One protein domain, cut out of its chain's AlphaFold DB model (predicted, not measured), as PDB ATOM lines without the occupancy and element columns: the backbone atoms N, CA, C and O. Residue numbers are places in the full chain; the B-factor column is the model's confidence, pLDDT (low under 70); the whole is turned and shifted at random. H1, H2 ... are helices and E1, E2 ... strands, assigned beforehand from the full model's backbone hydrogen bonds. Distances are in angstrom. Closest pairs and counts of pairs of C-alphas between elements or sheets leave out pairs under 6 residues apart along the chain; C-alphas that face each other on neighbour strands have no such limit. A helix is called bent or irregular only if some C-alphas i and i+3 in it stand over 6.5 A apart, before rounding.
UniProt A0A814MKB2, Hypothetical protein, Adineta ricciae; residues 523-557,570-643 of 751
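What this domain is: This is residues 523 to 557 and 570 to 643 of the 751 residues of the protein "Hypothetical protein" of Adineta ricciae (UniProt A0A814MKB2). A long, bent hairpin of two strands, E3 and E4, reaches to one end of the longest axis; E2 pairs beside E3 to widen it into a three-stranded sheet, and at the other end of the axis H1 packs on a small two-stranded sheet of E1 and E5. The short helix H4 sits at an edge of the large sheet, and a long unnamed stretch, residues 588 to 601, leads from H3 into E3. The printed part has 109 residues, with four named helices and five named strands in the order H1 E1 H2 E2 H3 E3 E4 H4 E5; the class is mixed, helices and strands. The sheets run E2 - E3 - E4 and E1 - E5, both antiparallel. The whole is compact, with a radius of gyration of the C-alphas of 14.2 A, and its outline is elongated, spanning 48 by 30 by 27 A.

Where its parts are: H1, residues 526 to 535, is 14.2 A long and begins at C-alpha 526 (-35.635, 47.904, -27.924). E1 is residues 538 to 540 and H2 residues 543 to 546. E2, residues 574 to 577, is 10.4 A long. H3 is residues 584 to 587. E3, residues 602 to 615, measures 30.8 A and bends by 88 degrees at residue 605. E4, residues 618 to 628, measures 28.4 A, begins at C-alpha 618 (-14.018, 20.504, -45.205) and bends by 53 degrees at residue 625. H4 is residues 631 to 634. E5, residues 640 to 642, ends at C-alpha 642 (-48.425, 36.733, -32.159).

How they stand to each other: The hairpin E3 and E4 is antiparallel at 170 degrees, with N 613 and O 620 within hydrogen-bond range at 2.8 A. E2 and E3 are antiparallel at 144 degrees, with N 576 and O 606 at 2.8 A. This sheet is twisted, its C-alphas lying up to 4.1 A off the best plane. Residues 576 to 577 of E2 also pair, parallel, with residues 637 to 638. H4 only grazes the sheet; its closest C-alphas to E2 are Cys 631 and Phe 575, 6.0 A. H1 only grazes it with residues 526 to 530. E1 and E5 are antiparallel at 141 degrees, with N 641 and O 539 at 2.8 A. The closest C-alphas of H1 and E1 are Cys 533 and Arg 539, 5.2 A. H2 and H3 only just touch, with 3 pairs of C-alphas within 8 A, the closest those of Val 543 and Thr 587, 6.5 A. H1 is apart from H2 and H3. In H1 every O i to N i+4 pair is within hydrogen-bond range; H2, H3 and H4 are too short for such a pair.

The domain as a whole: The C-alphas farthest apart are those of Ser 535 and Asp 617, 48.6 A. Residues 558 to 569 are not printed, and C-alphas 557 and 570 are 14.3 A apart across this cut, which falls in the link from H2 to E2. The link from H3 to E3 is long, with 14 residues. The mean pLDDT of the printed part is 81.1; residues 547 to 557, 582 to 593 and 597 are under 70.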
ATOM      1  N   THR A 523     -35.600  49.150 -36.322       92.31
ATOM      2  CA  THR A 523     -35.801  50.010 -35.152       92.31
ATOM      3  C   THR A 523     -34.456  50.234 -34.476       92.31
ATOM      4  O   THR A 523     -33.596  49.345 -34.494       92.31
ATOM      5  N   PHE A 524     -34.247  51.430 -33.932       91.56
ATOM      6  CA  PHE A 524     -32.967  51.825 -33.338       91.56
ATOM      7  C   PHE A 524     -32.853  51.437 -31.867       91.56
ATOM      8  O   PHE A 524     -31.741  51.298 -31.367       91.56
ATOM      9  N   ASP A 525     -33.971  51.201 -31.186       92.69
ATOM     10  CA  ASP A 525     -33.964  50.761 -29.801       92.69
ATOM     11  C   ASP A 525     -34.995  49.659 -29.515       92.69
ATOM     12  O   ASP A 525     -35.903  49.356 -30.298       92.69
ATOM     13  N   PHE A 526     -34.796  49.004 -28.375       92.31
ATOM     14  CA  PHE A 526     -35.635  47.904 -27.924       92.31
ATOM     15  C   PHE A 526     -37.077  48.327 -27.557       92.31
ATOM     16  O   PHE A 526     -38.009  47.590 -27.902       92.31
ATOM     17  N   PRO A 527     -37.324  49.468 -26.874       95.00
ATOM     18  CA  PRO A 527     -38.682  49.972 -26.649       95.00
ATOM     19  C   PRO A 527     -39.494  50.184 -27.933       95.00
ATOM     20  O   PRO A 527     -40.676  49.818 -27.965       95.00
ATOM     21  N   ASP A 528     -38.875  50.703 -28.993       94.94
ATOM     22  CA  ASP A 528     -39.495  50.894 -30.303       94.94
ATOM     23  C   ASP A 528     -39.814  49.555 -30.955       94.94
ATOM     24  O   ASP A 528     -40.943  49.342 -31.397       94.94
ATOM     25  N   ALA A 529     -38.874  48.604 -30.932       94.56
ATOM     26  CA  ALA A 529     -39.109  47.235 -31.390       94.56
ATOM     27  C   ALA A 529     -40.308  46.588 -30.672       94.56
ATOM     28  O   ALA A 529     -41.166  45.948 -31.290       94.56
ATOM     29  N   GLN A 530     -40.412  46.784 -29.354       94.88
ATOM     30  CA  GLN A 530     -41.518  46.258 -28.561       94.88
ATOM     31  C   GLN A 530     -42.847  46.950 -28.893       94.88
ATOM     32  O   GLN A 530     -43.880  46.280 -28.987       94.88
ATOM     33  N   SER A 531     -42.833  48.273 -29.058       95.44
ATOM     34  CA  SER A 531     -44.006  49.076 -29.426       95.44
ATOM     35  C   SER A 531     -44.497  48.729 -30.829       95.44
ATOM     36  O   SER A 531     -45.699  48.579 -31.039       95.44
ATOM     37  N   HIS A 532     -43.566  48.482 -31.747       94.69
ATOM     38  CA  HIS A 532     -43.829  48.011 -33.095       94.69
ATOM     39  C   HIS A 532     -44.501  46.627 -33.104       94.69
ATOM     40  O   HIS A 532     -45.565  46.453 -33.691       94.69
ATOM     41  N   CYS A 533     -43.971  45.643 -32.369       95.06
ATOM     42  CA  CYS A 533     -44.655  44.351 -32.272       95.06
ATOM     43  C   CYS A 533     -46.045  44.474 -31.626       95.06
ATOM     44  O   CYS A 533     -46.988  43.815 -32.068       95.06
ATOM     45  N   LYS A 534     -46.191  45.326 -30.600       94.50
ATOM     46  CA  LYS A 534     -47.478  45.573 -29.930       94.50
ATOM     47  C   LYS A 534     -48.511  46.201 -30.866       94.50
ATOM     48  O   LYS A 534     -49.672  45.806 -30.788       94.50
ATOM     49  N   SER A 535     -48.118  47.130 -31.742       94.12
ATOM     50  CA  SER A 535     -49.044  47.773 -32.686       94.12
ATOM     51  C   SER A 535     -49.628  46.785 -33.703       94.12
ATOM     52  O   SER A 535     -50.753  46.973 -34.155       94.12
ATOM     53  N   MET A 536     -48.926  45.680 -33.978       91.94
ATOM     54  CA  MET A 536     -49.414  44.564 -34.801       91.94
ATOM     55  C   MET A 536     -50.178  43.484 -34.009       91.94
ATOM     56  O   MET A 536     -50.445  42.402 -34.531       91.94
ATOM     57  N   GLY A 537     -50.487  43.707 -32.725       91.69
ATOM     58  CA  GLY A 537     -51.123  42.695 -31.867       91.69
ATOM     59  C   GLY A 537     -50.206  41.515 -31.508       91.69
ATOM     60  O   GLY A 537     -50.662  40.456 -31.059       91.69
ATOM     61  N   ALA A 538     -48.899  41.678 -31.695       94.12
ATOM     62  CA  ALA A 538     -47.876  40.698 -31.372       94.12
ATOM     63  C   ALA A 538     -47.070  41.122 -30.132       94.12
ATOM     64  O   ALA A 538     -47.249  42.190 -29.546       94.12
ATOM     65  N   ARG A 539     -46.179  40.243 -29.683       94.50
ATOM     66  CA  ARG A 539     -45.121  40.571 -28.725       94.50
ATOM     67  C   ARG A 539     -43.775  40.356 -29.391       94.50
ATOM     68  O   ARG A 539     -43.683  39.558 -30.316       94.50
ATOM     69  N   LEU A 540     -42.731  41.007 -28.897       93.81
ATOM     70  CA  LEU A 540     -41.378  40.668 -29.325       93.81
ATOM     71  C   LEU A 540     -41.105  39.186 -29.002       93.81
ATOM     72  O   LEU A 540     -41.537  38.671 -27.958       93.81
ATOM     73  N   ALA A 541     -40.474  38.482 -29.935       92.12
ATOM     74  CA  ALA A 541     -40.094  37.087 -29.799       92.12
ATOM     75  C   ALA A 541     -39.171  36.947 -28.597       92.12
ATOM     76  O   ALA A 541     -38.303  37.786 -28.394       92.12
ATOM     77  N   LYS A 542     -39.343  35.893 -27.805       90.56
ATOM     78  CA  LYS A 542     -38.402  35.560 -26.741       90.56
ATOM     79  C   LYS A 542     -37.308  34.668 -27.290       90.56
ATOM     80  O   LYS A 542     -37.553  33.936 -28.242       90.56
ATOM     81  N   VAL A 543     -36.139  34.620 -26.653       82.62
ATOM     82  CA  VAL A 543     -35.070  33.706 -27.108       82.62
ATOM     83  C   VAL A 543     -35.552  32.251 -27.176       82.62
ATOM     84  O   VAL A 543     -35.239  31.554 -28.131       82.62
ATOM     85  N   GLY A 544     -36.383  31.804 -26.226       78.94
ATOM     86  CA  GLY A 544     -36.986  30.465 -26.278       78.94
ATOM     87  C   GLY A 544     -37.920  30.241 -27.473       78.94
ATOM     88  O   GLY A 544     -38.088  29.104 -27.893       78.94
ATOM     89  N   ASP A 545     -38.491  31.309 -28.036       80.81
ATOM     90  CA  ASP A 545     -39.193  31.236 -29.315       80.81
ATOM     91  C   ASP A 545     -38.171  31.135 -30.452       80.81
ATOM     92  O   ASP A 545     -38.308  30.278 -31.311       80.81
ATOM     93  N   VAL A 546     -37.118  31.962 -30.426       70.06
ATOM     94  CA  VAL A 546     -36.149  32.129 -31.525       70.06
ATOM     95  C   VAL A 546     -35.295  30.891 -31.793       70.06
ATOM     96  O   VAL A 546     -35.003  30.564 -32.937       70.06
ATOM     97  N   VAL A 547     -34.916  30.180 -30.740       64.69
ATOM     98  CA  VAL A 547     -34.149  28.925 -30.810       64.69
ATOM     99  C   VAL A 547     -34.811  27.889 -31.708       64.69
ATOM    100  O   VAL A 547     -34.151  27.102 -32.371       64.69
ATOM    101  N   GLU A 548     -36.133  27.901 -31.720       63.16
ATOM    102  CA  GLU A 548     -36.946  26.985 -32.503       63.16
ATOM    103  C   GLU A 548     -37.316  27.589 -33.857       63.16
ATOM    104  O   GLU A 548     -37.931  26.917 -34.664       63.16
ATOM    105  N   ILE A 549     -36.957  28.854 -34.081       60.69
ATOM    106  CA  ILE A 549     -37.248  29.700 -35.243       60.69
ATOM    107  C   ILE A 549     -35.975  29.929 -36.072       60.69
ATOM    108  O   ILE A 549     -36.031  30.648 -37.062       60.69
ATOM    109  N   GLN A 550     -34.838  29.294 -35.756       65.88
ATOM    110  CA  GLN A 550     -33.705  29.255 -36.698       65.88
ATOM    111  C   GLN A 550     -34.165  28.813 -38.100       65.88
ATOM    112  O   GLN A 550     -33.687  29.362 -39.087       65.88
ATOM    113  N   ASP A 551     -35.180  27.945 -38.168       59.88
ATOM    114  CA  ASP A 551     -35.835  27.525 -39.410       59.88
ATOM    115  C   ASP A 551     -36.803  28.584 -39.995       59.88
ATOM    116  O   ASP A 551     -37.011  28.622 -41.203       59.88
ATOM    117  N   ALA A 552     -37.389  29.474 -39.180       55.75
ATOM    118  CA  ALA A 552     -38.330  30.525 -39.619       55.75
ATOM    119  C   ALA A 552     -37.687  31.888 -39.924       55.75
ATOM    120  O   ALA A 552     -38.260  32.661 -40.689       55.75
ATOM    121  N   LEU A 553     -36.494  32.168 -39.385       66.38
ATOM    122  CA  LEU A 553     -35.598  33.200 -39.929       66.38
ATOM    123  C   LEU A 553     -35.003  32.782 -41.285       66.38
ATOM    124  O   LEU A 553     -34.162  33.506 -41.802       66.38
ATOM    125  N   ASP A 554     -35.447  31.621 -41.785       57.03
ATOM    126  CA  ASP A 554     -35.405  31.012 -43.112       57.03
ATOM    127  C   ASP A 554     -34.328  31.515 -44.083       57.03
ATOM    128  O   ASP A 554     -34.117  32.698 -44.335       57.03
ATOM    129  N   THR A 555     -33.737  30.540 -44.757       53.44
ATOM    130  CA  THR A 555     -32.817  30.623 -45.894       53.44
ATOM    131  C   THR A 555     -33.088  31.751 -46.892       53.44
ATOM    132  O   THR A 555     -32.136  32.290 -47.439       53.44
ATOM    133  N   LYS A 556     -34.338  32.196 -47.079       57.78
ATOM    134  CA  LYS A 556     -34.700  33.357 -47.915       57.78
ATOM    135  C   LYS A 556     -34.059  34.674 -47.480       57.78
ATOM    136  O   LYS A 556     -33.846  35.546 -48.316       57.78
ATOM    137  N   PHE A 557     -33.723  34.831 -46.200       58.16
ATOM    138  CA  PHE A 557     -32.928  35.968 -45.734       58.16
ATOM    139  C   PHE A 557     -31.497  35.934 -46.282       58.16
ATOM    140  O   PHE A 557     -30.832  36.968 -46.285       58.16
ATOM    141  N   LEU A 570     -19.380  36.032 -45.276       78.62
ATOM    142  CA  LEU A 570     -18.766  36.128 -43.946       78.62
ATOM    143  C   LEU A 570     -18.880  37.534 -43.335       78.62
ATOM    144  O   LEU A 570     -18.876  37.669 -42.111       78.62
ATOM    145  N   GLU A 571     -19.020  38.574 -44.160       79.94
ATOM    146  CA  GLU A 571     -19.161  39.958 -43.692       79.94
ATOM    147  C   GLU A 571     -20.618  40.360 -43.421       79.94
ATOM    148  O   GLU A 571     -20.877  41.315 -42.682       79.94
ATOM    149  N   THR A 572     -21.594  39.621 -43.960       81.69
ATOM    150  CA  THR A 572     -23.010  39.946 -43.760       81.69
ATOM    151  C   THR A 572     -23.468  39.660 -42.325       81.69
ATOM    152  O   THR A 572     -23.715  38.524 -41.920       81.69
ATOM    153  N   LYS A 573     -23.623  40.727 -41.535       87.56
ATOM    154  CA  LYS A 573     -24.271  40.698 -40.217       87.56
ATOM    155  C   LYS A 573     -25.726  41.148 -40.342       87.56
ATOM    156  O   LYS A 573     -26.001  42.197 -40.923       87.56
ATOM    157  N   LYS A 574     -26.658  40.400 -39.746       89.06
ATOM    158  CA  LYS A 574     -28.053  40.845 -39.577       89.06
ATOM    159  C   LYS A 574     -28.400  40.959 -38.100       89.06
ATOM    160  O   LYS A 574     -28.180  40.020 -37.337       89.06
ATOM    161  N   PHE A 575     -28.931  42.115 -37.716       91.12
ATOM    162  CA  PHE A 575     -29.262  42.464 -36.337       91.12
ATOM    163  C   PHE A 575     -30.762  42.293 -36.097       91.12
ATOM    164  O   PHE A 575     -31.575  42.777 -36.887       91.12
ATOM    165  N   PHE A 576     -31.124  41.638 -34.997       92.44
ATOM    166  CA  PHE A 576     -32.503  41.364 -34.611       92.44
ATOM    167  C   PHE A 576     -32.759  41.747 -33.150       92.44
ATOM    168  O   PHE A 576     -31.950  41.445 -32.268       92.44
ATOM    169  N   TRP A 577     -33.915  42.361 -32.885       94.00
ATOM    170  CA  TRP A 577     -34.392  42.611 -31.522       94.00
ATOM    171  C   TRP A 577     -35.209  41.425 -31.012       94.00
ATOM    172  O   TRP A 577     -36.204  41.037 -31.633       94.00
ATOM    173  N   ILE A 578     -34.794  40.854 -29.876       91.06
ATOM    174  CA  ILE A 578     -35.410  39.674 -29.254       91.06
ATOM    175  C   ILE A 578     -35.472  39.880 -27.732       91.06
ATOM    176  O   ILE A 578     -34.533  40.339 -27.094       91.06
ATOM    177  N   ASP A 579     -36.591  39.506 -27.120       90.62
ATOM    178  CA  ASP A 579     -36.812  39.586 -25.679       90.62
ATOM    179  C   ASP A 579     -36.089  38.445 -24.929       90.62
ATOM    180  O   ASP A 579     -36.377  37.252 -25.086       90.62
ATOM    181  N   ARG A 580     -35.141  38.790 -24.057       79.38
ATOM    182  CA  ARG A 580     -34.363  37.818 -23.277       79.38
ATOM    183  C   ARG A 580     -34.914  37.557 -21.874       79.38
ATOM    184  O   ARG A 580     -34.321  36.780 -21.132       79.38
ATOM    185  N   VAL A 581     -36.070  38.110 -21.498       70.94
ATOM    186  CA  VAL A 581     -36.595  38.092 -20.111       70.94
ATOM    187  C   VAL A 581     -36.926  36.679 -19.555       70.94
ATOM    188  O   VAL A 581     -37.382  36.546 -18.423       70.94
ATOM    189  N   SER A 582     -36.664  35.574 -20.267       58.19
ATOM    190  CA  SER A 582     -36.844  34.217 -19.729       58.19
ATOM    191  C   SER A 582     -35.553  33.547 -19.244       58.19
ATOM    192  O   SER A 582     -34.550  33.522 -19.948       58.19
ATOM    193  N   ASN A 583     -35.655  32.942 -18.056       64.88
ATOM    194  CA  ASN A 583     -34.704  32.103 -17.315       64.88
ATOM    195  C   ASN A 583     -33.390  31.714 -18.045       64.88
ATOM    196  O   ASN A 583     -33.389  30.881 -18.957       64.88
ATOM    197  N   TYR A 584     -32.269  32.269 -17.563       61.72
ATOM    198  CA  TYR A 584     -30.901  32.210 -18.122       61.72
ATOM    199  C   TYR A 584     -30.396  30.801 -18.502       61.72
ATOM    200  O   TYR A 584     -29.527  30.649 -19.364       61.72
ATOM    201  N   THR A 585     -30.912  29.757 -17.852       66.88
ATOM    202  CA  THR A 585     -30.432  28.373 -17.984       66.88
ATOM    203  C   THR A 585     -30.783  27.732 -19.326       66.88
ATOM    204  O   THR A 585     -30.001  26.939 -19.845       66.88
ATOM    205  N   THR A 586     -31.930  28.076 -19.911       58.72
ATOM    206  CA  THR A 586     -32.409  27.497 -21.185       58.72
ATOM    207  C   THR A 586     -31.770  28.184 -22.394       58.72
ATOM    208  O   THR A 586     -31.462  27.547 -23.398       58.72
ATOM    209  N   THR A 587     -31.498  29.479 -22.253       58.75
ATOM    210  CA  THR A 587     -30.969  30.394 -23.274       58.75
ATOM    211  C   THR A 587     -29.553  30.012 -23.723       58.75
ATOM    212  O   THR A 587     -29.235  30.040 -24.908       58.75
ATOM    213  N   ASN A 588     -28.714  29.561 -22.785       63.09
ATOM    214  CA  ASN A 588     -27.308  29.229 -23.048       63.09
ATOM    215  C   ASN A 588     -27.090  27.960 -23.881       63.09
ATOM    216  O   ASN A 588     -25.991  27.769 -24.399       63.09
ATOM    217  N   ARG A 589     -28.085  27.067 -23.974       60.47
ATOM    218  CA  ARG A 589     -27.943  25.797 -24.708       60.47
ATOM    219  C   ARG A 589     -28.248  25.933 -26.196       60.47
ATOM    220  O   ARG A 589     -27.950  25.029 -26.964       60.47
ATOM    221  N   ALA A 590     -28.880  27.035 -26.567       58.97
ATOM    222  CA  ALA A 590     -29.579  27.144 -27.826       58.97
ATOM    223  C   ALA A 590     -29.087  28.298 -28.704       58.97
ATOM    224  O   ALA A 590     -29.132  28.217 -29.925       58.97
ATOM    225  N   ILE A 591     -28.490  29.310 -28.084       65.56
ATOM    226  CA  ILE A 591     -27.511  30.158 -28.751       65.56
ATOM    227  C   ILE A 591     -26.249  29.295 -28.907       65.56
ATOM    228  O   ILE A 591     -25.468  29.162 -27.959       65.56
ATOM    229  N   ARG A 592     -26.077  28.629 -30.064       62.72
ATOM    230  CA  ARG A 592     -24.791  27.997 -30.409       62.72
ATOM    231  C   ARG A 592     -23.739  29.092 -30.308       62.72
ATOM    232  O   ARG A 592     -23.821  30.090 -31.016       62.72
ATOM    233  N   ARG A 593     -22.814  28.939 -29.358       61.16
ATOM    234  CA  ARG A 593     -21.784  29.940 -29.095       61.16
ATOM    235  C   ARG A 593     -20.914  30.042 -30.337       61.16
ATOM    236  O   ARG A 593     -20.081  29.169 -30.553       61.16
ATOM    237  N   CYS A 594     -21.119  31.104 -31.111       72.06
ATOM    238  CA  CYS A 594     -20.105  31.588 -32.027       72.06
ATOM    239  C   CYS A 594     -18.776  31.681 -31.256       72.06
ATOM    240  O   CYS A 594     -18.763  31.996 -30.055       72.06
ATOM    241  N   THR A 595     -17.663  31.397 -31.918       73.81
ATOM    242  CA  THR A 595     -16.337  31.398 -31.270       73.81
ATOM    243  C   THR A 595     -15.969  32.761 -30.672       73.81
ATOM    244  O   THR A 595     -15.208  32.830 -29.704       73.81
ATOM    245  N   HIS A 596     -16.574  33.838 -31.180       70.19
ATOM    246  CA  HIS A 596     -16.381  35.197 -30.691       70.19
ATOM    247  C   HIS A 596     -17.475  35.629 -29.700       70.19
ATOM    248  O   HIS A 596     -18.653  35.729 -30.049       70.19
ATOM    249  N   ARG A 597     -17.084  35.962 -28.463       69.75
ATOM    250  CA  ARG A 597     -17.978  36.543 -27.447       69.75
ATOM    251  C   ARG A 597     -17.608  38.008 -27.224       69.75
ATOM    252  O   ARG A 597     -16.474  38.284 -26.844       69.75
ATOM    253  N   SER A 598     -18.542  38.933 -27.447       74.06
ATOM    254  CA  SER A 598     -18.359  40.321 -26.999       74.06
ATOM    255  C   SER A 598     -18.441  40.373 -25.469       74.06
ATOM    256  O   SER A 598     -19.282  39.704 -24.863       74.06
ATOM    257  N   SER A 599     -17.547  41.132 -24.833       74.75
ATOM    258  CA  SER A 599     -17.499  41.307 -23.375       74.75
ATOM    259  C   SER A 599     -18.597  42.232 -22.829       74.75
ATOM    260  O   SER A 599     -18.802  42.259 -21.619       74.75
ATOM    261  N   SER A 600     -19.308  42.960 -23.697       79.31
ATOM    262  CA  SER A 600     -20.267  44.021 -23.345       79.31
ATOM    263  C   SER A 600     -21.599  43.924 -24.096       79.31
ATOM    264  O   SER A 600     -22.195  44.940 -24.423       79.31
ATOM    265  N   ALA A 601     -22.078  42.716 -24.400       78.75
ATOM    266  CA  ALA A 601     -23.250  42.563 -25.259       78.75
ATOM    267  C   ALA A 601     -24.567  43.049 -24.612       78.75
ATOM    268  O   ALA A 601     -24.845  42.749 -23.446       78.75
ATOM    269  N   ASP A 602     -25.398  43.748 -25.393       81.88
ATOM    270  CA  ASP A 602     -26.766  44.096 -25.005       81.88
ATOM    271  C   ASP A 602     -27.603  42.804 -24.928       81.88
ATOM    272  O   ASP A 602     -27.673  42.049 -25.905       81.88
ATOM    273  N   PRO A 603     -28.246  42.504 -23.782       80.88
ATOM    274  CA  PRO A 603     -29.002  41.273 -23.615       80.88
ATOM    275  C   PRO A 603     -30.218  41.150 -24.545       80.88
ATOM    276  O   PRO A 603     -30.743  40.046 -24.658       80.88
ATOM    277  N   TYR A 604     -30.682  42.221 -25.187       86.06
ATOM    278  CA  TYR A 604     -31.867  42.211 -26.053       86.06
ATOM    279  C   TYR A 604     -31.550  42.209 -27.553       86.06
ATOM    280  O   TYR A 604     -32.449  42.091 -28.391       86.06
ATOM    281  N   CYS A 605     -30.272  42.336 -27.893       85.38
ATOM    282  CA  CYS A 605     -29.787  42.379 -29.258       85.38
ATOM    283  C   CYS A 605     -29.132  41.050 -29.623       85.38
ATOM    284  O   CYS A 605     -28.169  40.612 -28.985       85.38
ATOM    285  N   VAL A 606     -29.622  40.420 -30.687       87.56
ATOM    286  CA  VAL A 606     -29.007  39.214 -31.240       87.56
ATOM    287  C   VAL A 606     -28.620  39.465 -32.688       87.56
ATOM    288  O   VAL A 606     -29.345  40.095 -33.454       87.56
ATOM    289  N   VAL A 607     -27.464  38.953 -33.070       85.62
ATOM    290  CA  VAL A 607     -26.909  39.041 -34.411       85.62
ATOM    291  C   VAL A 607     -26.789  37.649 -34.966       85.62
ATOM    292  O   VAL A 607     -26.213  36.759 -34.342       85.62
ATOM    293  N   LEU A 608     -27.334  37.480 -36.159       86.12
ATOM    294  CA  LEU A 608     -27.126  36.294 -36.959       86.12
ATOM    295  C   LEU A 608     -25.875  36.532 -37.807       86.12
ATOM    296  O   LEU A 608     -25.817  37.502 -38.570       86.12
ATOM    297  N   ARG A 609     -24.861  35.686 -37.613       83.25
ATOM    298  CA  ARG A 609     -23.580  35.732 -38.328       83.25
ATOM    299  C   ARG A 609     -23.327  34.393 -39.009       83.25
ATOM    300  O   ARG A 609     -23.763  33.352 -38.515       83.25
ATOM    301  N   PHE A 610     -22.603  34.428 -40.120       81.88
ATOM    302  CA  PHE A 610     -22.003  33.232 -40.695       81.88
ATOM    303  C   PHE A 610     -20.643  33.006 -40.060       81.88
ATOM    304  O   PHE A 610     -19.784  33.886 -40.102       81.88
ATOM    305  N   GLU A 611     -20.439  31.823 -39.491       84.81
ATOM    306  CA  GLU A 611     -19.117  31.380 -39.079       84.81
ATOM    307  C   GLU A 611     -18.642  30.235 -39.967       84.81
ATOM    308  O   GLU A 611     -19.396  29.347 -40.373       84.81
ATOM    309  N   GLN A 612     -17.349  30.269 -40.265       85.81
ATOM    310  CA  GLN A 612     -16.664  29.190 -40.947       85.81
ATOM    311  C   GLN A 612     -16.413  28.059 -39.941       85.81
ATOM    312  O   GLN A 612     -15.659  28.223 -38.982       85.81
ATOM    313  N   VAL A 613     -17.023  26.897 -40.162       86.75
ATOM    314  CA  VAL A 613     -16.876  25.715 -39.307       86.75
ATOM    315  C   VAL A 613     -16.126  24.639 -40.082       86.75
ATOM    316  O   VAL A 613     -16.517  24.268 -41.186       86.75
ATOM    317  N   ARG A 614     -15.037  24.101 -39.523       85.94
ATOM    318  CA  ARG A 614     -14.367  22.928 -40.109       85.94
ATOM    319  C   ARG A 614     -15.093  21.655 -39.685       85.94
ATOM    320  O   ARG A 614     -15.093  21.317 -38.505       85.94
ATOM    321  N   ILE A 615     -15.667  20.940 -40.648       87.50
ATOM    322  CA  ILE A 615     -16.305  19.634 -40.449       87.50
ATOM    323  C   ILE A 615     -15.527  18.623 -41.296       87.50
ATOM    324  O   ILE A 615     -15.555  18.702 -42.519       87.50
ATOM    325  N   ASN A 616     -14.821  17.680 -40.663       91.44
ATOM    326  CA  ASN A 616     -14.034  16.637 -41.346       91.44
ATOM    327  C   ASN A 616     -13.052  17.190 -42.407       91.44
ATOM    328  O   ASN A 616     -13.052  16.732 -43.547       91.44
ATOM    329  N   ASP A 617     -12.267  18.211 -42.051       89.62
ATOM    330  CA  ASP A 617     -11.339  18.937 -42.944       89.62
ATOM    331  C   ASP A 617     -11.971  19.659 -44.148       89.62
ATOM    332  O   ASP A 617     -11.269  20.326 -44.909       89.62
ATOM    333  N   GLN A 618     -13.298  19.633 -44.286       89.44
ATOM    334  CA  GLN A 618     -14.018  20.504 -45.205       89.44
ATOM    335  C   GLN A 618     -14.447  21.789 -44.496       89.44
ATOM    336  O   GLN A 618     -14.875  21.792 -43.338       89.44
ATOM    337  N   ILE A 619     -14.311  22.906 -45.205       85.75
ATOM    338  CA  ILE A 619     -14.807  24.208 -44.772       85.75
ATOM    339  C   ILE A 619     -16.319  24.228 -45.014       85.75
ATOM    340  O   ILE A 619     -16.766  24.297 -46.157       85.75
ATOM    341  N   GLY A 620     -17.093  24.142 -43.937       85.25
ATOM    342  CA  GLY A 620     -18.521  24.426 -43.926       85.25
ATOM    343  C   GLY A 620     -18.789  25.849 -43.442       85.25
ATOM    344  O   GLY A 620     -17.953  26.467 -42.782       85.25
ATOM    345  N   TYR A 621     -19.975  26.362 -43.749       82.75
ATOM    346  CA  TYR A 621     -20.489  27.596 -43.167       82.75
ATOM    347  C   TYR A 621     -21.694  27.235 -42.316       82.75
ATOM    348  O   TYR A 621     -22.599  26.543 -42.785       82.75
ATOM    349  N   GLU A 622     -21.692  27.676 -41.067       83.06
ATOM    350  CA  GLU A 622     -22.819  27.495 -40.167       83.06
ATOM    351  C   GLU A 622     -23.322  28.859 -39.699       83.06
ATOM    352  O   GLU A 622     -22.548  29.784 -39.446       83.06
ATOM    353  N   HIS A 623     -24.638  28.986 -39.583       83.25
ATOM    354  CA  HIS A 623     -25.244  30.155 -38.975       83.25
ATOM    355  C   HIS A 623     -25.120  30.059 -37.459       83.25
ATOM    356  O   HIS A 623     -25.565  29.084 -36.848       83.25
ATOM    357  N   CYS A 624     -24.588  31.103 -36.841       84.00
ATOM    358  CA  CYS A 624     -24.542  31.205 -35.396       84.00
ATOM    359  C   CYS A 624     -25.224  32.504 -34.943       84.00
ATOM    360  O   CYS A 624     -25.137  33.555 -35.581       84.00
ATOM    361  N   LEU A 625     -25.971  32.408 -33.844       85.31
ATOM    362  CA  LEU A 625     -26.600  33.552 -33.188       85.31
ATOM    363  C   LEU A 625     -25.654  34.017 -32.081       85.31
ATOM    364  O   LEU A 625     -25.225  33.208 -31.261       85.31
ATOM    365  N   THR A 626     -25.323  35.303 -32.042       86.56
ATOM    366  CA  THR A 626     -24.541  35.921 -30.960       86.56
ATOM    367  C   THR A 626     -25.238  37.129 -30.393       86.56
ATOM    368  O   THR A 626     -25.951  37.830 -31.093       86.56
ATOM    369  N   GLU A 627     -24.993  37.411 -29.123       87.19
ATOM    370  CA  GLU A 627     -25.360  38.699 -28.543       87.19
ATOM    371  C   GLU A 627     -24.421  39.785 -29.081       87.19
ATOM    372  O   GLU A 627     -23.237  39.527 -29.324       87.19
ATOM    373  N   SER A 628     -24.941  40.996 -29.261       86.25
ATOM    374  CA  SER A 628     -24.162  42.131 -29.757       86.25
ATOM    375  C   SER A 628     -24.578  43.414 -29.058       86.25
ATOM    376  O   SER A 628     -25.717  43.574 -28.654       86.25
ATOM    377  N   ASP A 629     -23.650  44.342 -28.919       85.31
ATOM    378  CA  ASP A 629     -23.871  45.729 -28.506       85.31
ATOM    379  C   ASP A 629     -24.057  46.676 -29.703       85.31
ATOM    380  O   ASP A 629     -24.333  47.857 -29.533       85.31
ATOM    381  N   GLU A 630     -23.950  46.156 -30.927       87.12
ATOM    382  CA  GLU A 630     -24.037  46.939 -32.167       87.12
ATOM    383  C   GLU A 630     -25.491  47.219 -32.636       87.12
ATOM    384  O   GLU A 630     -25.674  47.964 -33.595       87.12
ATOM    385  N   CYS A 631     -26.550  46.662 -32.018       81.94
ATOM    386  CA  CYS A 631     -27.930  46.919 -32.493       81.94
ATOM    387  C   CYS A 631     -28.340  48.404 -32.463       81.94
ATOM    388  O   CYS A 631     -28.915  48.855 -33.459       81.94
ATOM    389  N   PRO A 632     -28.044  49.184 -31.400       82.69
ATOM    390  CA  PRO A 632     -28.402  50.600 -31.362       82.69
ATOM    391  C   PRO A 632     -27.740  51.430 -32.468       82.69
ATOM    392  O   PRO A 632     -28.319  52.404 -32.941       82.69
ATOM    393  N   SER A 633     -26.537  51.044 -32.906       84.81
ATOM    394  CA  SER A 633     -25.792  51.767 -33.941       84.81
ATOM    395  C   SER A 633     -26.123  51.312 -35.363       84.81
ATOM    396  O   SER A 633     -25.995  52.106 -36.291       84.81
ATOM    397  N   GLN A 634     -26.558  50.062 -35.551       82.81
ATOM    398  CA  GLN A 634     -26.780  49.472 -36.879       82.81
ATOM    399  C   GLN A 634     -28.253  49.366 -37.289       82.81
ATOM    400  O   GLN A 634     -28.528  49.042 -38.448       82.81
ATOM    401  N   SER A 635     -29.192  49.682 -36.386       87.62
ATOM    402  CA  SER A 635     -30.636  49.430 -36.503       87.62
ATOM    403  C   SER A 635     -30.958  47.939 -36.688       87.62
ATOM    404  O   SER A 635     -30.404  47.252 -37.548       87.62
ATOM    405  N   ALA A 636     -31.865  47.404 -35.877       91.56
ATOM    406  CA  ALA A 636     -32.170  45.977 -35.872       91.56
ATOM    407  C   ALA A 636     -33.640  45.702 -36.202       91.56
ATOM    408  O   ALA A 636     -34.534  46.507 -35.922       91.56
ATOM    409  N   THR A 637     -33.883  44.555 -36.834       94.06
ATOM    410  CA  THR A 637     -35.222  44.119 -37.230       94.06
ATOM    411  C   THR A 637     -35.946  43.514 -36.023       94.06
ATOM    412  O   THR A 637     -35.430  42.572 -35.411       94.06
ATOM    413  N   PRO A 638     -37.135  44.012 -35.647       94.38
ATOM    414  CA  PRO A 638     -37.933  43.392 -34.601       94.38
ATOM    415  C   PRO A 638     -38.464  42.035 -35.071       94.38
ATOM    416  O   PRO A 638     -39.074  41.928 -36.133       94.38
ATOM    417  N   VAL A 639     -38.257  40.989 -34.268       94.06
ATOM    418  CA  VAL A 639     -38.885  39.683 -34.504       94.06
ATOM    419  C   VAL A 639     -40.130  39.608 -33.634       94.06
ATOM    420  O   VAL A 639     -40.025  39.571 -32.411       94.06
ATOM    421  N   CYS A 640     -41.315  39.597 -34.236       94.38
ATOM    422  CA  CYS A 640     -42.578  39.606 -33.504       94.38
ATOM    423  C   CYS A 640     -43.265  38.237 -33.555       94.38
ATOM    424  O   CYS A 640     -43.336  37.598 -34.597       94.38
ATOM    425  N   VAL A 641     -43.824  37.792 -32.431       92.69
ATOM    426  CA  VAL A 641     -44.611  36.558 -32.297       92.69
ATOM    427  C   VAL A 641     -46.014  36.922 -31.833       92.69
ATOM    428  O   VAL A 641     -46.189  37.624 -30.833       92.69
ATOM    429  N   MET A 642     -47.040  36.447 -32.538       90.25
ATOM    430  CA  MET A 642     -48.425  36.733 -32.159       90.25
ATOM    431  C   MET A 642     -48.787  36.143 -30.792       90.25
ATOM    432  O   MET A 642     -48.682  34.936 -30.563       90.25
ATOM    433  N   LYS A 643     -49.310  36.990 -29.898       78.12
ATOM    434  CA  LYS A 643     -49.658  36.618 -28.516       78.12
ATOM    435  C   LYS A 643     -50.832  35.632 -28.436       78.12
ATOM    436  O   LYS A 643     -50.897  34.822 -27.513       78.12
TER     437      LYS A 643